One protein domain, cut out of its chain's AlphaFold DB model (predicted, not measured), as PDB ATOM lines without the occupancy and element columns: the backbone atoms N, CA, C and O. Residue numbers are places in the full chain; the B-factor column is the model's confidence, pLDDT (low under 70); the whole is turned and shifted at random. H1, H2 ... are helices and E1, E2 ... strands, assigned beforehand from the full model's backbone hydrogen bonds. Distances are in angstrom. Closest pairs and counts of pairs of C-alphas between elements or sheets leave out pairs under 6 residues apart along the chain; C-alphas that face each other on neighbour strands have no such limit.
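What this domain is: This is residues 53 to 145 of the 157 residues of the protein "Embryogenesis-associated protein EMB8" of Carex littledalei (UniProt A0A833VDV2). Little regular structure and no packed core: a slender hairpin, E1 and E2, with links running out from it to two separate helices, H1 and H2. Residues 129 to 145 stick out as an arm ending in H2. The 93 printed residues run H1, E1, E2, H2, with one antiparallel sheet, E1 - E2; the class is mixed, with 36 residues in named elements. The whole is extended, radius of gyration of the C-alphas 19.8 A, spans 51 by 47 by 26 A.

How they stand to each other: E1, residues 93 to 99, and E2, residues 105 to 111, form an antiparallel hairpin at 156 degrees; N 96 and O 108 are within hydrogen-bond range at 2.8 A. H1, residues 75 to 85, and H2, residues 135 to 145, are apart; in both, every O i to N i+4 pair is within hydrogen-bond range.

Where its parts are: E1 and E2 each measure 19.5 A, H1 15.3 A and H2 15.1 A. C-alpha 75 is at (259.716, 166.552, 314.539), C-alpha 145 at (242.777, 186.799, 280.014).

The domain as a whole: The printed part has no cut. The link E2 to H2 is long, 23 residues. Mean pLDDT of the printed part is 70.0; 49 residues are under 70, among them 129 to 145.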
ATOM      1  N   SER A  53     240.786 176.330 331.060       61.56
ATOM      2  CA  SER A  53     239.931 175.217 331.495       61.56
ATOM      3  C   SER A  53     239.564 174.208 330.392       61.56
ATOM      4  O   SER A  53     239.300 173.046 330.686       61.56
ATOM      5  N   LEU A  54     239.530 174.621 329.122       62.28
ATOM      6  CA  LEU A  54     239.303 173.706 327.998       62.28
ATOM      7  C   LEU A  54     240.581 172.952 327.629       62.28
ATOM      8  O   LEU A  54     240.525 171.759 327.347       62.28
ATOM      9  N   LEU A  55     241.742 173.607 327.725       64.56
ATOM     10  CA  LEU A  55     243.033 172.942 327.527       64.56
ATOM     11  C   LEU A  55     243.299 171.886 328.604       64.56
ATOM     12  O   LEU A  55     243.866 170.845 328.294       64.56
ATOM     13  N   SER A  56     242.830 172.096 329.841       65.12
ATOM     14  CA  SER A  56     242.914 171.068 330.889       65.12
ATOM     15  C   SER A  56     242.066 169.823 330.620       65.12
ATOM     16  O   SER A  56     242.340 168.775 331.196       65.12
ATOM     17  N   CYS A  57     241.062 169.903 329.742       64.19
ATOM     18  CA  CYS A  57     240.289 168.735 329.315       64.19
ATOM     19  C   CYS A  57     241.043 167.906 328.254       64.19
ATOM     20  O   CYS A  57     240.831 166.701 328.122       64.19
ATOM     21  N   LEU A  58     241.983 168.524 327.536       65.69
ATOM     22  CA  LEU A  58     242.771 167.892 326.480       65.69
ATOM     23  C   LEU A  58     244.055 167.276 327.053       65.69
ATOM     24  O   LEU A  58     245.169 167.726 326.788       65.69
ATOM     25  N   VAL A  59     243.889 166.196 327.823       67.31
ATOM     26  CA  VAL A  59     244.972 165.462 328.517       67.31
ATOM     27  C   VAL A  59     246.094 165.008 327.565       67.31
ATOM     28  O   VAL A  59     247.233 164.821 327.988       67.31
ATOM     29  N   SER A  60     245.809 164.839 326.271       65.69
ATOM     30  CA  SER A  60     246.804 164.477 325.253       65.69
ATOM     31  C   SER A  60     247.789 165.605 324.926       65.69
ATOM     32  O   SER A  60     248.960 165.310 324.701       65.69
ATOM     33  N   LEU A  61     247.355 166.872 324.944       64.06
ATOM     34  CA  LEU A  61     248.203 168.043 324.665       64.06
ATOM     35  C   LEU A  61     249.159 168.365 325.817       64.06
ATOM     36  O   LEU A  61     250.186 169.000 325.605       64.06
ATOM     37  N   GLN A  62     248.830 167.921 327.030       69.94
ATOM     38  CA  GLN A  62     249.661 168.128 328.218       69.94
ATOM     39  C   GLN A  62     250.842 167.155 328.307       69.94
ATOM     40  O   GLN A  62     251.729 167.332 329.141       69.94
ATOM     41  N   ARG A  63     250.854 166.090 327.497       73.69
ATOM     42  CA  ARG A  63     251.908 165.075 327.565       73.69
ATOM     43  C   ARG A  63     253.162 165.555 326.835       73.69
ATOM     44  O   ARG A  63     253.051 166.089 325.731       73.69
ATOM     45  N   PRO A  64     254.363 165.304 327.390       75.19
ATOM     46  CA  PRO A  64     255.603 165.573 326.681       75.19
ATOM     47  C   PRO A  64     255.639 164.767 325.381       75.19
ATOM     48  O   PRO A  64     255.315 163.574 325.359       75.19
ATOM     49  N   TYR A  65     256.024 165.436 324.295       72.75
ATOM     50  CA  TYR A  65     256.105 164.837 322.970       72.75
ATOM     51  C   TYR A  65     257.066 163.640 322.974       72.75
ATOM     52  O   TYR A  65     258.240 163.784 323.314       72.75
ATOM     53  N   ARG A  66     256.575 162.457 322.588       72.56
ATOM     54  CA  ARG A  66     257.397 161.257 322.395       72.56
ATOM     55  C   ARG A  66     257.663 161.077 320.907       72.56
ATOM     56  O   ARG A  66     256.735 160.793 320.155       72.56
ATOM     57  N   ALA A  67     258.921 161.255 320.518       70.06
ATOM     58  CA  ALA A  67     259.383 161.046 319.153       70.06
ATOM     59  C   ALA A  67     259.150 159.594 318.707       70.06
ATOM     60  O   ALA A  67     259.210 158.658 319.514       70.06
ATOM     61  N   PHE A  68     258.875 159.407 317.421       64.56
ATOM     62  CA  PHE A  68     258.664 158.092 316.839       64.56
ATOM     63  C   PHE A  68     260.034 157.424 316.639       64.56
ATOM     64  O   PHE A  68     260.898 158.009 315.985       64.56
ATOM     65  N   PRO A  69     260.271 156.202 317.152       62.06
ATOM     66  CA  PRO A  69     261.620 155.632 317.274       62.06
ATOM     67  C   PRO A  69     262.362 155.432 315.939       62.06
ATOM     68  O   PRO A  69     263.576 155.271 315.942       62.06
ATOM     69  N   VAL A  70     261.657 155.475 314.802       63.69
ATOM     70  CA  VAL A  70     262.228 155.303 313.451       63.69
ATOM     71  C   VAL A  70     262.653 156.631 312.801       63.69
ATOM     72  O   VAL A  70     263.570 156.649 311.990       63.69
ATOM     73  N   LEU A  71     262.030 157.755 313.168       61.88
ATOM     74  CA  LEU A  71     262.317 159.099 312.626       61.88
ATOM     75  C   LEU A  71     262.892 160.035 313.706       61.88
ATOM     76  O   LEU A  71     262.898 161.258 313.548       61.88
ATOM     77  N   GLY A  72     263.375 159.425 314.795       58.19
ATOM     78  CA  GLY A  72     263.445 159.946 316.162       58.19
ATOM     79  C   GLY A  72     264.422 161.082 316.458       58.19
ATOM     80  O   GLY A  72     264.961 161.140 317.558       58.19
ATOM     81  N   TRP A  73     264.650 161.995 315.520       61.59
ATOM     82  CA  TRP A  73     265.452 163.194 315.762       61.59
ATOM     83  C   TRP A  73     264.882 164.474 315.141       61.59
ATOM     84  O   TRP A  73     265.315 165.569 315.495       61.59
ATOM     85  N   ASN A  74     263.893 164.383 314.241       72.75
ATOM     86  CA  ASN A  74     263.321 165.567 313.601       72.75
ATOM     87  C   ASN A  74     261.786 165.533 313.585       72.75
ATOM     88  O   ASN A  74     261.169 164.874 312.746       72.75
ATOM     89  N   ARG A  75     261.174 166.344 314.459       74.12
ATOM     90  CA  ARG A  75     259.716 166.552 314.539       74.12
ATOM     91  C   ARG A  75     259.096 166.910 313.181       74.12
ATOM     92  O   ARG A  75     257.954 166.550 312.907       74.12
ATOM     93  N   HIS A  76     259.835 167.611 312.319       74.50
ATOM     94  CA  HIS A  76     259.367 167.983 310.987       74.50
ATOM     95  C   HIS A  76     259.211 166.757 310.078       74.50
ATOM     96  O   HIS A  76     258.164 166.583 309.460       74.50
ATOM     97  N   ALA A  77     260.204 165.862 310.063       77.62
ATOM     98  CA  ALA A  77     260.154 164.624 309.285       77.62
ATOM     99  C   ALA A  77     259.046 163.683 309.782       77.62
ATOM    100  O   ALA A  77     258.319 163.098 308.982       77.62
ATOM    101  N   GLU A  78     258.862 163.601 311.100       77.50
ATOM    102  CA  GLU A  78     257.766 162.850 311.720       77.50
ATOM    103  C   GLU A  78     256.395 163.387 311.306       77.50
ATOM    104  O   GLU A  78     255.510 162.610 310.960       77.50
ATOM    105  N   THR A  79     256.227 164.713 311.284       78.06
ATOM    106  CA  THR A  79     254.960 165.354 310.897       78.06
ATOM    107  C   THR A  79     254.645 165.120 309.421       78.06
ATOM    108  O   THR A  79     253.496 164.852 309.076       78.06
ATOM    109  N   ILE A  80     255.657 165.184 308.552       78.56
ATOM    110  CA  ILE A  80     255.516 164.891 307.122       78.56
ATOM    111  C   ILE A  80     255.112 163.428 306.921       78.56
ATOM    112  O   ILE A  80     254.145 163.145 306.219       78.56
ATOM    113  N   PHE A  81     255.799 162.496 307.583       75.69
ATOM    114  CA  PHE A  81     255.479 161.074 307.497       75.69
ATOM    115  C   PHE A  81     254.070 160.794 308.031       75.69
ATOM    116  O   PHE A  81     253.243 160.203 307.342       75.69
ATOM    117  N   ALA A  82     253.731 161.320 309.207       74.12
ATOM    118  CA  ALA A  82     252.380 161.237 309.749       74.12
ATOM    119  C   ALA A  82     251.344 161.848 308.796       74.12
ATOM    120  O   ALA A  82     250.220 161.361 308.731       74.12
ATOM    121  N   ALA A  83     251.710 162.872 308.017       77.31
ATOM    122  CA  ALA A  83     250.821 163.459 307.030       77.31
ATOM    123  C   ALA A  83     250.556 162.564 305.806       77.31
ATOM    124  O   ALA A  83     249.474 162.656 305.230       77.31
ATOM    125  N   PHE A  84     251.489 161.691 305.435       75.81
ATOM    126  CA  PHE A  84     251.304 160.755 304.325       75.81
ATOM    127  C   PHE A  84     250.539 159.489 304.719       75.81
ATOM    128  O   PHE A  84     249.785 158.960 303.910       75.81
ATOM    129  N   TYR A  85     250.708 159.016 305.957       70.25
ATOM    130  CA  TYR A  85     250.132 157.742 306.416       70.25
ATOM    131  C   TYR A  85     248.915 157.895 307.328       70.25
ATOM    132  O   TYR A  85     248.358 156.897 307.787       70.25
ATOM    133  N   LYS A  86     248.483 159.127 307.606       71.38
ATOM    134  CA  LYS A  86     247.240 159.361 308.340       71.38
ATOM    135  C   LYS A  86     246.058 158.833 307.532       71.38
ATOM    136  O   LYS A  86     245.815 159.256 306.403       71.38
ATOM    137  N   SER A  87     245.310 157.915 308.133       69.19
ATOM    138  CA  SER A  87     243.994 157.544 307.636       69.19
ATOM    139  C   SER A  87     243.068 158.750 307.766       69.19
ATOM    140  O   SER A  87     243.040 159.430 308.795       69.19
ATOM    141  N   LEU A  88     242.316 159.040 306.706       69.88
ATOM    142  CA  LEU A  88     241.220 159.994 306.792       69.88
ATOM    143  C   LEU A  88     240.128 159.339 307.639       69.88
ATOM    144  O   LEU A  88     239.636 158.273 307.253       69.88
ATOM    145  N   PRO A  89     239.768 159.910 308.799       65.19
ATOM    146  CA  PRO A  89     238.671 159.360 309.567       65.19
ATOM    147  C   PRO A  89     237.408 159.444 308.704       65.19
ATOM    148  O   PRO A  89     237.152 160.468 308.067       65.19
ATOM    149  N   VAL A  90     236.630 158.360 308.653       74.31
ATOM    150  CA  VAL A  90     235.354 158.320 307.925       74.31
ATOM    151  C   VAL A  90     234.319 159.084 308.751       74.31
ATOM    152  O   VAL A  90     233.466 158.502 309.415       74.31
ATOM    153  N   ILE A  91     234.447 160.408 308.764       70.69
ATOM    154  CA  ILE A  91     233.495 161.317 309.393       70.69
ATOM    155  C   ILE A  91     232.443 161.705 308.363       70.69
ATOM    156  O   ILE A  91     232.757 162.147 307.258       70.69
ATOM    157  N   LYS A  92     231.170 161.524 308.709       76.06
ATOM    158  CA  LYS A  92     230.087 162.112 307.921       76.06
ATOM    159  C   LYS A  92     230.087 163.603 308.227       76.06
ATOM    160  O   LYS A  92     230.204 163.976 309.388       76.06
ATOM    161  N   LEU A  93     229.967 164.452 307.214       76.44
ATOM    162  CA  LEU A  93     229.845 165.897 307.404       76.44
ATOM    163  C   LEU A  93     228.415 166.340 307.087       76.44
ATOM    164  O   LEU A  93     227.805 165.846 306.139       76.44
ATOM    165  N   ARG A  94     227.884 167.271 307.877       79.56
ATOM    166  CA  ARG A  94     226.602 167.941 307.667       79.56
ATOM    167  C   ARG A  94     226.866 169.428 307.479       79.56
ATOM    168  O   ARG A  94     227.378 170.077 308.380       79.56
ATOM    169  N   ARG A  95     226.486 169.966 306.323       82.19
ATOM    170  CA  ARG A  95     226.572 171.404 306.054       82.19
ATOM    171  C   ARG A  95     225.320 172.121 306.557       82.19
ATOM    172  O   ARG A  95     224.208 171.731 306.207       82.19
ATOM    173  N   GLU A  96     225.500 173.188 307.321       81.25
ATOM    174  CA  GLU A  96     224.453 174.116 307.737       81.25
ATOM    175  C   GLU A  96     224.735 175.504 307.155       81.25
ATOM    176  O   GLU A  96     225.803 176.071 307.364       81.25
ATOM    177  N   CYS A  97     223.789 176.055 306.395       81.62
ATOM    178  CA  CYS A  97     223.927 177.380 305.798       81.62
ATOM    179  C   CYS A  97     223.131 178.400 306.612       81.62
ATOM    180  O   CYS A  97     221.903 178.363 306.637       81.62
ATOM    181  N   LEU A  98     223.837 179.337 307.236       83.19
ATOM    182  CA  LEU A  98     223.269 180.447 307.985       83.19
ATOM    183  C   LEU A  98     223.277 181.705 307.116       83.19
ATOM    184  O   LEU A  98     224.304 182.063 306.537       83.19
ATOM    185  N   ARG A  99     222.143 182.404 307.044       85.12
ATOM    186  CA  ARG A  99     222.094 183.754 306.471       85.12
ATOM    187  C   ARG A  99     222.464 184.785 307.531       85.12
ATOM    188  O   ARG A  99     221.889 184.788 308.619       85.12
ATOM    189  N   THR A 100     223.419 185.654 307.220       86.06
ATOM    190  CA  THR A 100     223.784 186.790 308.069       86.06
ATOM    191  C   THR A 100     222.843 187.972 307.839       86.06
ATOM    192  O   THR A 100     222.111 188.031 306.853       86.06
ATOM    193  N   LYS A 101     222.842 188.926 308.780       89.06
ATOM    194  CA  LYS A 101     222.011 190.142 308.698       89.06
ATOM    195  C   LYS A 101     222.332 191.009 307.480       89.06
ATOM    196  O   LYS A 101     221.444 191.698 306.996       89.06
ATOM    197  N   ASP A 102     223.559 190.923 306.978       90.25
ATOM    198  CA  ASP A 102     224.026 191.661 305.802       90.25
ATOM    199  C   ASP A 102     223.678 190.946 304.480       90.25
ATOM    200  O   ASP A 102     224.319 191.176 303.460       90.25
ATOM    201  N   ASP A 103     222.708 190.023 304.512       82.44
ATOM    202  CA  ASP A 103     222.297 189.155 303.396       82.44
ATOM    203  C   ASP A 103     223.421 188.239 302.857       82.44
ATOM    204  O   ASP A 103     223.303 187.610 301.804       82.44
ATOM    205  N   GLY A 104     224.513 188.116 303.616       81.69
ATOM    206  CA  GLY A 104     225.581 187.155 303.374       81.69
ATOM    207  C   GLY A 104     225.169 185.728 303.747       81.69
ATOM    208  O   GLY A 104     224.204 185.490 304.476       81.69
ATOM    209  N   ALA A 105     225.922 184.750 303.249       79.19
ATOM    210  CA  ALA A 105     225.729 183.341 303.574       79.19
ATOM    211  C   ALA A 105     227.002 182.765 304.198       79.19
ATOM    212  O   ALA A 105     228.096 182.917 303.655       79.19
ATOM    213  N   VAL A 106     226.848 182.080 305.328       81.31
ATOM    214  CA  VAL A 106     227.911 181.353 306.024       81.31
ATOM    215  C   VAL A 106     227.549 179.877 306.001       81.31
ATOM    216  O   VAL A 106     226.532 179.480 306.561       81.31
ATOM    217  N   ALA A 107     228.369 179.062 305.345       80.00
ATOM    218  CA  ALA A 107     228.247 177.611 305.406       80.00
ATOM    219  C   ALA A 107     229.142 177.072 306.527       80.00
ATOM    220  O   ALA A 107     230.340 177.352 306.558       80.00
ATOM    221  N   LEU A 108     228.555 176.304 307.437       81.69
ATOM    222  CA  LEU A 108     229.231 175.585 308.509       81.69
ATOM    223  C   LEU A 108     229.248 174.102 308.160       81.69
ATOM    224  O   LEU A 108     228.194 173.519 307.930       81.69
ATOM    225  N   ASP A 109     230.424 173.486 308.137       80.75
ATOM    226  CA  ASP A 109     230.559 172.046 307.927       80.75
ATOM    227  C   ASP A 109     230.754 171.367 309.297       80.75
ATOM    228  O   ASP A 109     231.799 171.499 309.933       80.75
ATOM    229  N   LEU A 110     229.710 170.690 309.779       76.25
ATOM    230  CA  LEU A 110     229.641 169.994 311.070       76.25
ATOM    231  C   LEU A 110     229.946 168.502 310.897       76.25
ATOM    232  O   LEU A 110     229.711 167.942 309.829       76.25
ATOM    233  N   VAL A 111     230.411 167.818 311.943       74.81
ATOM    234  CA  VAL A 111     230.567 166.353 311.929       74.81
ATOM    235  C   VAL A 111     229.222 165.696 312.250       74.81
ATOM    236  O   VAL A 111     228.748 165.717 313.377       74.81
ATOM    237  N   SER A 112     228.598 165.098 311.240       62.88
ATOM    238  CA  SER A 112     227.315 164.406 311.324       62.88
ATOM    239  C   SER A 112     227.445 163.096 312.106       62.88
ATOM    240  O   SER A 112     227.880 162.082 311.561       62.88
ATOM    241  N   GLY A 113     226.998 163.084 313.359       62.16
ATOM    242  CA  GLY A 113     226.910 161.865 314.174       62.16
ATOM    243  C   GLY A 113     227.020 162.108 315.674       62.16
ATOM    244  O   GLY A 113     226.353 161.417 316.432       62.16
ATOM    245  N   ASP A 114     227.773 163.129 316.086       61.41
ATOM    246  CA  ASP A 114     227.980 163.443 317.508       61.41
ATOM    247  C   ASP A 114     226.921 164.411 318.070       61.41
ATOM    248  O   ASP A 114     226.786 164.550 319.285       61.41
ATOM    249  N   ASP A 115     226.111 165.037 317.209       61.19
ATOM    250  CA  ASP A 115     225.112 166.053 317.585       61.19
ATOM    251  C   ASP A 115     224.081 165.560 318.625       61.19
ATOM    252  O   ASP A 115     223.501 166.368 319.350       61.19
ATOM    253  N   THR A 116     223.829 164.247 318.705       60.12
ATOM    254  CA  THR A 116     222.863 163.644 319.644       60.12
ATOM    255  C   THR A 116     223.480 163.147 320.949       60.12
ATOM    256  O   THR A 116     222.742 162.888 321.898       60.12
ATOM    257  N   GLU A 117     224.805 162.995 321.010       63.03
ATOM    258  CA  GLU A 117     225.508 162.414 322.167       63.03
ATOM    259  C   GLU A 117     226.309 163.449 322.965       63.03
ATOM    260  O   GLU A 117     226.748 163.174 324.085       63.03
ATOM    261  N   LEU A 118     226.482 164.659 322.427       65.19
ATOM    262  CA  LEU A 118     227.246 165.704 323.092       65.19
ATOM    263  C   LEU A 118     226.451 166.314 324.265       65.19
ATOM    264  O   LEU A 118     225.355 166.849 324.076       65.19
ATOM    265  N   PRO A 119     226.983 166.274 325.503       73.19
ATOM    266  CA  PRO A 119     226.346 166.915 326.647       73.19
ATOM    267  C   PRO A 119     226.286 168.435 326.455       73.19
ATOM    268  O   PRO A 119     227.144 169.022 325.799       73.19
ATOM    269  N   PHE A 120     225.319 169.087 327.113       67.25
ATOM    270  CA  PHE A 120     224.951 170.512 326.981       67.25
ATOM    271  C   PHE A 120     226.052 171.556 327.317       67.25
ATOM    272  O   PHE A 120     225.772 172.742 327.463       67.25
ATOM    273  N   GLY A 121     227.313 171.142 327.447       68.62
ATOM    274  CA  GLY A 121     228.476 171.997 327.677       68.62
ATOM    275  C   GLY A 121     229.742 171.508 326.970       68.62
ATOM    276  O   GLY A 121     230.842 171.852 327.407       68.62
ATOM    277  N   SER A 122     229.623 170.677 325.927       69.81
ATOM    278  CA  SER A 122     230.794 170.216 325.181       69.81
ATOM    279  C   SER A 122     231.488 171.387 324.471       69.81
ATOM    280  O   SER A 122     230.801 172.217 323.864       69.81
ATOM    281  N   PRO A 123     232.827 171.470 324.497       63.66
ATOM    282  CA  PRO A 123     233.550 172.499 323.763       63.66
ATOM    283  C   PRO A 123     233.352 172.322 322.251       63.66
ATOM    284  O   PRO A 123     233.629 171.256 321.708       63.66
ATOM    285  N   VAL A 124     232.900 173.380 321.576       70.44
ATOM    286  CA  VAL A 124     232.742 173.413 320.115       70.44
ATOM    287  C   VAL A 124     233.993 174.023 319.488       70.44
ATOM    288  O   VAL A 124     234.423 175.109 319.881       70.44
ATOM    289  N   PHE A 125     234.564 173.337 318.499       69.56
ATOM    290  CA  PHE A 125     235.670 173.855 317.696       69.56
ATOM    291  C   PHE A 125     235.133 174.426 316.386       69.56
ATOM    292  O   PHE A 125     234.518 173.712 315.599       69.56
ATOM    293  N   ILE A 126     235.384 175.712 316.148       73.00
ATOM    294  CA  ILE A 126     235.020 176.389 314.903       73.00
ATOM    295  C   ILE A 126     236.295 176.576 314.085       73.00
ATOM    296  O   ILE A 126     237.217 177.269 314.517       73.00
ATOM    297  N   PHE A 127     236.345 175.966 312.902       69.19
ATOM    298  CA  PHE A 127     237.438 176.143 311.952       69.19
ATOM    299  C   PHE A 127     237.034 177.161 310.888       69.19
ATOM    300  O   PHE A 127     236.124 176.923 310.099       69.19
ATOM    301  N   LEU A 128     237.730 178.296 310.855       70.62
ATOM    302  CA  LEU A 128     237.598 179.282 309.788       70.62
ATOM    303  C   LEU A 128     238.703 179.044 308.766       70.62
ATOM    304  O   LEU A 128     239.875 179.315 309.025       70.62
ATOM    305  N   VAL A 129     238.324 178.534 307.597       66.69
ATOM    306  CA  VAL A 129     239.244 178.388 306.471       66.69
ATOM    307  C   VAL A 129     239.068 179.599 305.568       66.69
ATOM    308  O   VAL A 129     238.125 179.675 304.783       66.69
ATOM    309  N   VAL A 130     239.990 180.555 305.664       65.31
ATOM    310  CA  VAL A 130     240.141 181.565 304.616       65.31
ATOM    311  C   VAL A 130     240.812 180.852 303.453       65.31
ATOM    312  O   VAL A 130     242.015 180.592 303.481       65.31
ATOM    313  N   SER A 131     240.018 180.462 302.458       56.84
ATOM    314  CA  SER A 131     240.563 179.919 301.222       56.84
ATOM    315  C   SER A 131     241.306 181.049 300.512       56.84
ATOM    316  O   SER A 131     240.718 181.863 299.803       56.84
ATOM    317  N   LEU A 132     242.613 181.137 300.758       56.38
ATOM    318  CA  LEU A 132     243.534 181.803 299.853       56.38
ATOM    319  C   LEU A 132     243.428 181.024 298.549       56.38
ATOM    320  O   LEU A 132     243.971 179.924 298.439       56.38
ATOM    321  N   VAL A 133     242.667 181.564 297.597       62.88
ATOM    322  CA  VAL A 133     242.674 181.077 296.219       62.88
ATOM    323  C   VAL A 133     244.146 180.922 295.849       62.88
ATOM    324  O   VAL A 133     244.890 181.905 295.956       62.88
ATOM    325  N   PRO A 134     244.618 179.705 295.525       60.69
ATOM    326  CA  PRO A 134     246.032 179.506 295.291       60.69
ATOM    327  C   PRO A 134     246.437 180.455 294.167       60.69
ATOM    328  O   PRO A 134     245.712 180.593 293.179       60.69
ATOM    329  N   LEU A 135     247.578 181.131 294.319       57.47
ATOM    330  CA  LEU A 135     248.103 182.060 293.311       57.47
ATOM    331  C   LEU A 135     248.143 181.430 291.909       57.47
ATOM    332  O   LEU A 135     248.083 182.158 290.927       57.47
ATOM    333  N   SER A 136     248.163 180.095 291.802       61.91
ATOM    334  CA  SER A 136     248.008 179.357 290.547       61.91
ATOM    335  C   SER A 136     246.672 179.596 289.833       61.91
ATOM    336  O   SER A 136     246.674 179.702 288.613       61.91
ATOM    337  N   LEU A 137     245.547 179.736 290.545       59.88
ATOM    338  CA  LEU A 137     244.246 180.046 289.937       59.88
ATOM    339  C   LEU A 137     244.195 181.502 289.446       59.88
ATOM    340  O   LEU A 137     243.627 181.775 288.393       59.88
ATOM    341  N   ILE A 138     244.845 182.420 290.171       63.66
ATOM    342  CA  ILE A 138     245.003 183.826 289.759       63.66
ATOM    343  C   ILE A 138     245.931 183.923 288.540       63.66
ATOM    344  O   ILE A 138     245.628 184.653 287.601       63.66
ATOM    345  N   LEU A 139     247.028 183.157 288.508       59.25
ATOM    346  CA  LEU A 139     247.934 183.101 287.358       59.25
ATOM    347  C   LEU A 139     247.259 182.478 286.132       59.25
ATOM    348  O   LEU A 139     247.412 183.004 285.035       59.25
ATOM    349  N   MET A 140     246.486 181.400 286.303       64.44
ATOM    350  CA  MET A 140     245.724 180.804 285.203       64.44
ATOM    351  C   MET A 140     244.660 181.759 284.663       64.44
ATOM    352  O   MET A 140     244.508 181.856 283.449       64.44
ATOM    353  N   TRP A 141     243.973 182.505 285.534       64.25
ATOM    354  CA  TRP A 141     243.048 183.551 285.099       64.25
ATOM    355  C   TRP A 141     243.773 184.657 284.324       64.25
ATOM    356  O   TRP A 141     243.302 185.088 283.276       64.25
ATOM    357  N   ASN A 142     244.934 185.106 284.807       62.16
ATOM    358  CA  ASN A 142     245.699 186.171 284.161       62.16
ATOM    359  C   ASN A 142     246.216 185.737 282.776       62.16
ATOM    360  O   ASN A 142     246.023 186.453 281.800       62.16
ATOM    361  N   ILE A 143     246.758 184.520 282.654       58.72
ATOM    362  CA  ILE A 143     247.221 183.969 281.370       58.72
ATOM    363  C   ILE A 143     246.056 183.761 280.393       58.72
ATOM    364  O   ILE A 143     246.177 184.121 279.225       58.72
ATOM    365  N   ALA A 144     244.917 183.232 280.853       58.59
ATOM    366  CA  ALA A 144     243.736 183.069 280.003       58.59
ATOM    367  C   ALA A 144     243.184 184.422 279.523       58.59
ATOM    368  O   ALA A 144     242.788 184.553 278.368       58.59
ATOM    369  N   SER A 145     243.220 185.450 280.375       59.09
ATOM    370  CA  SER A 145     242.777 186.799 280.014       59.09
ATOM    371  C   SER A 145     243.739 187.505 279.050       59.09
ATOM    372  O   SER A 145     243.282 188.268 278.205       59.09
TER     373      SER A 145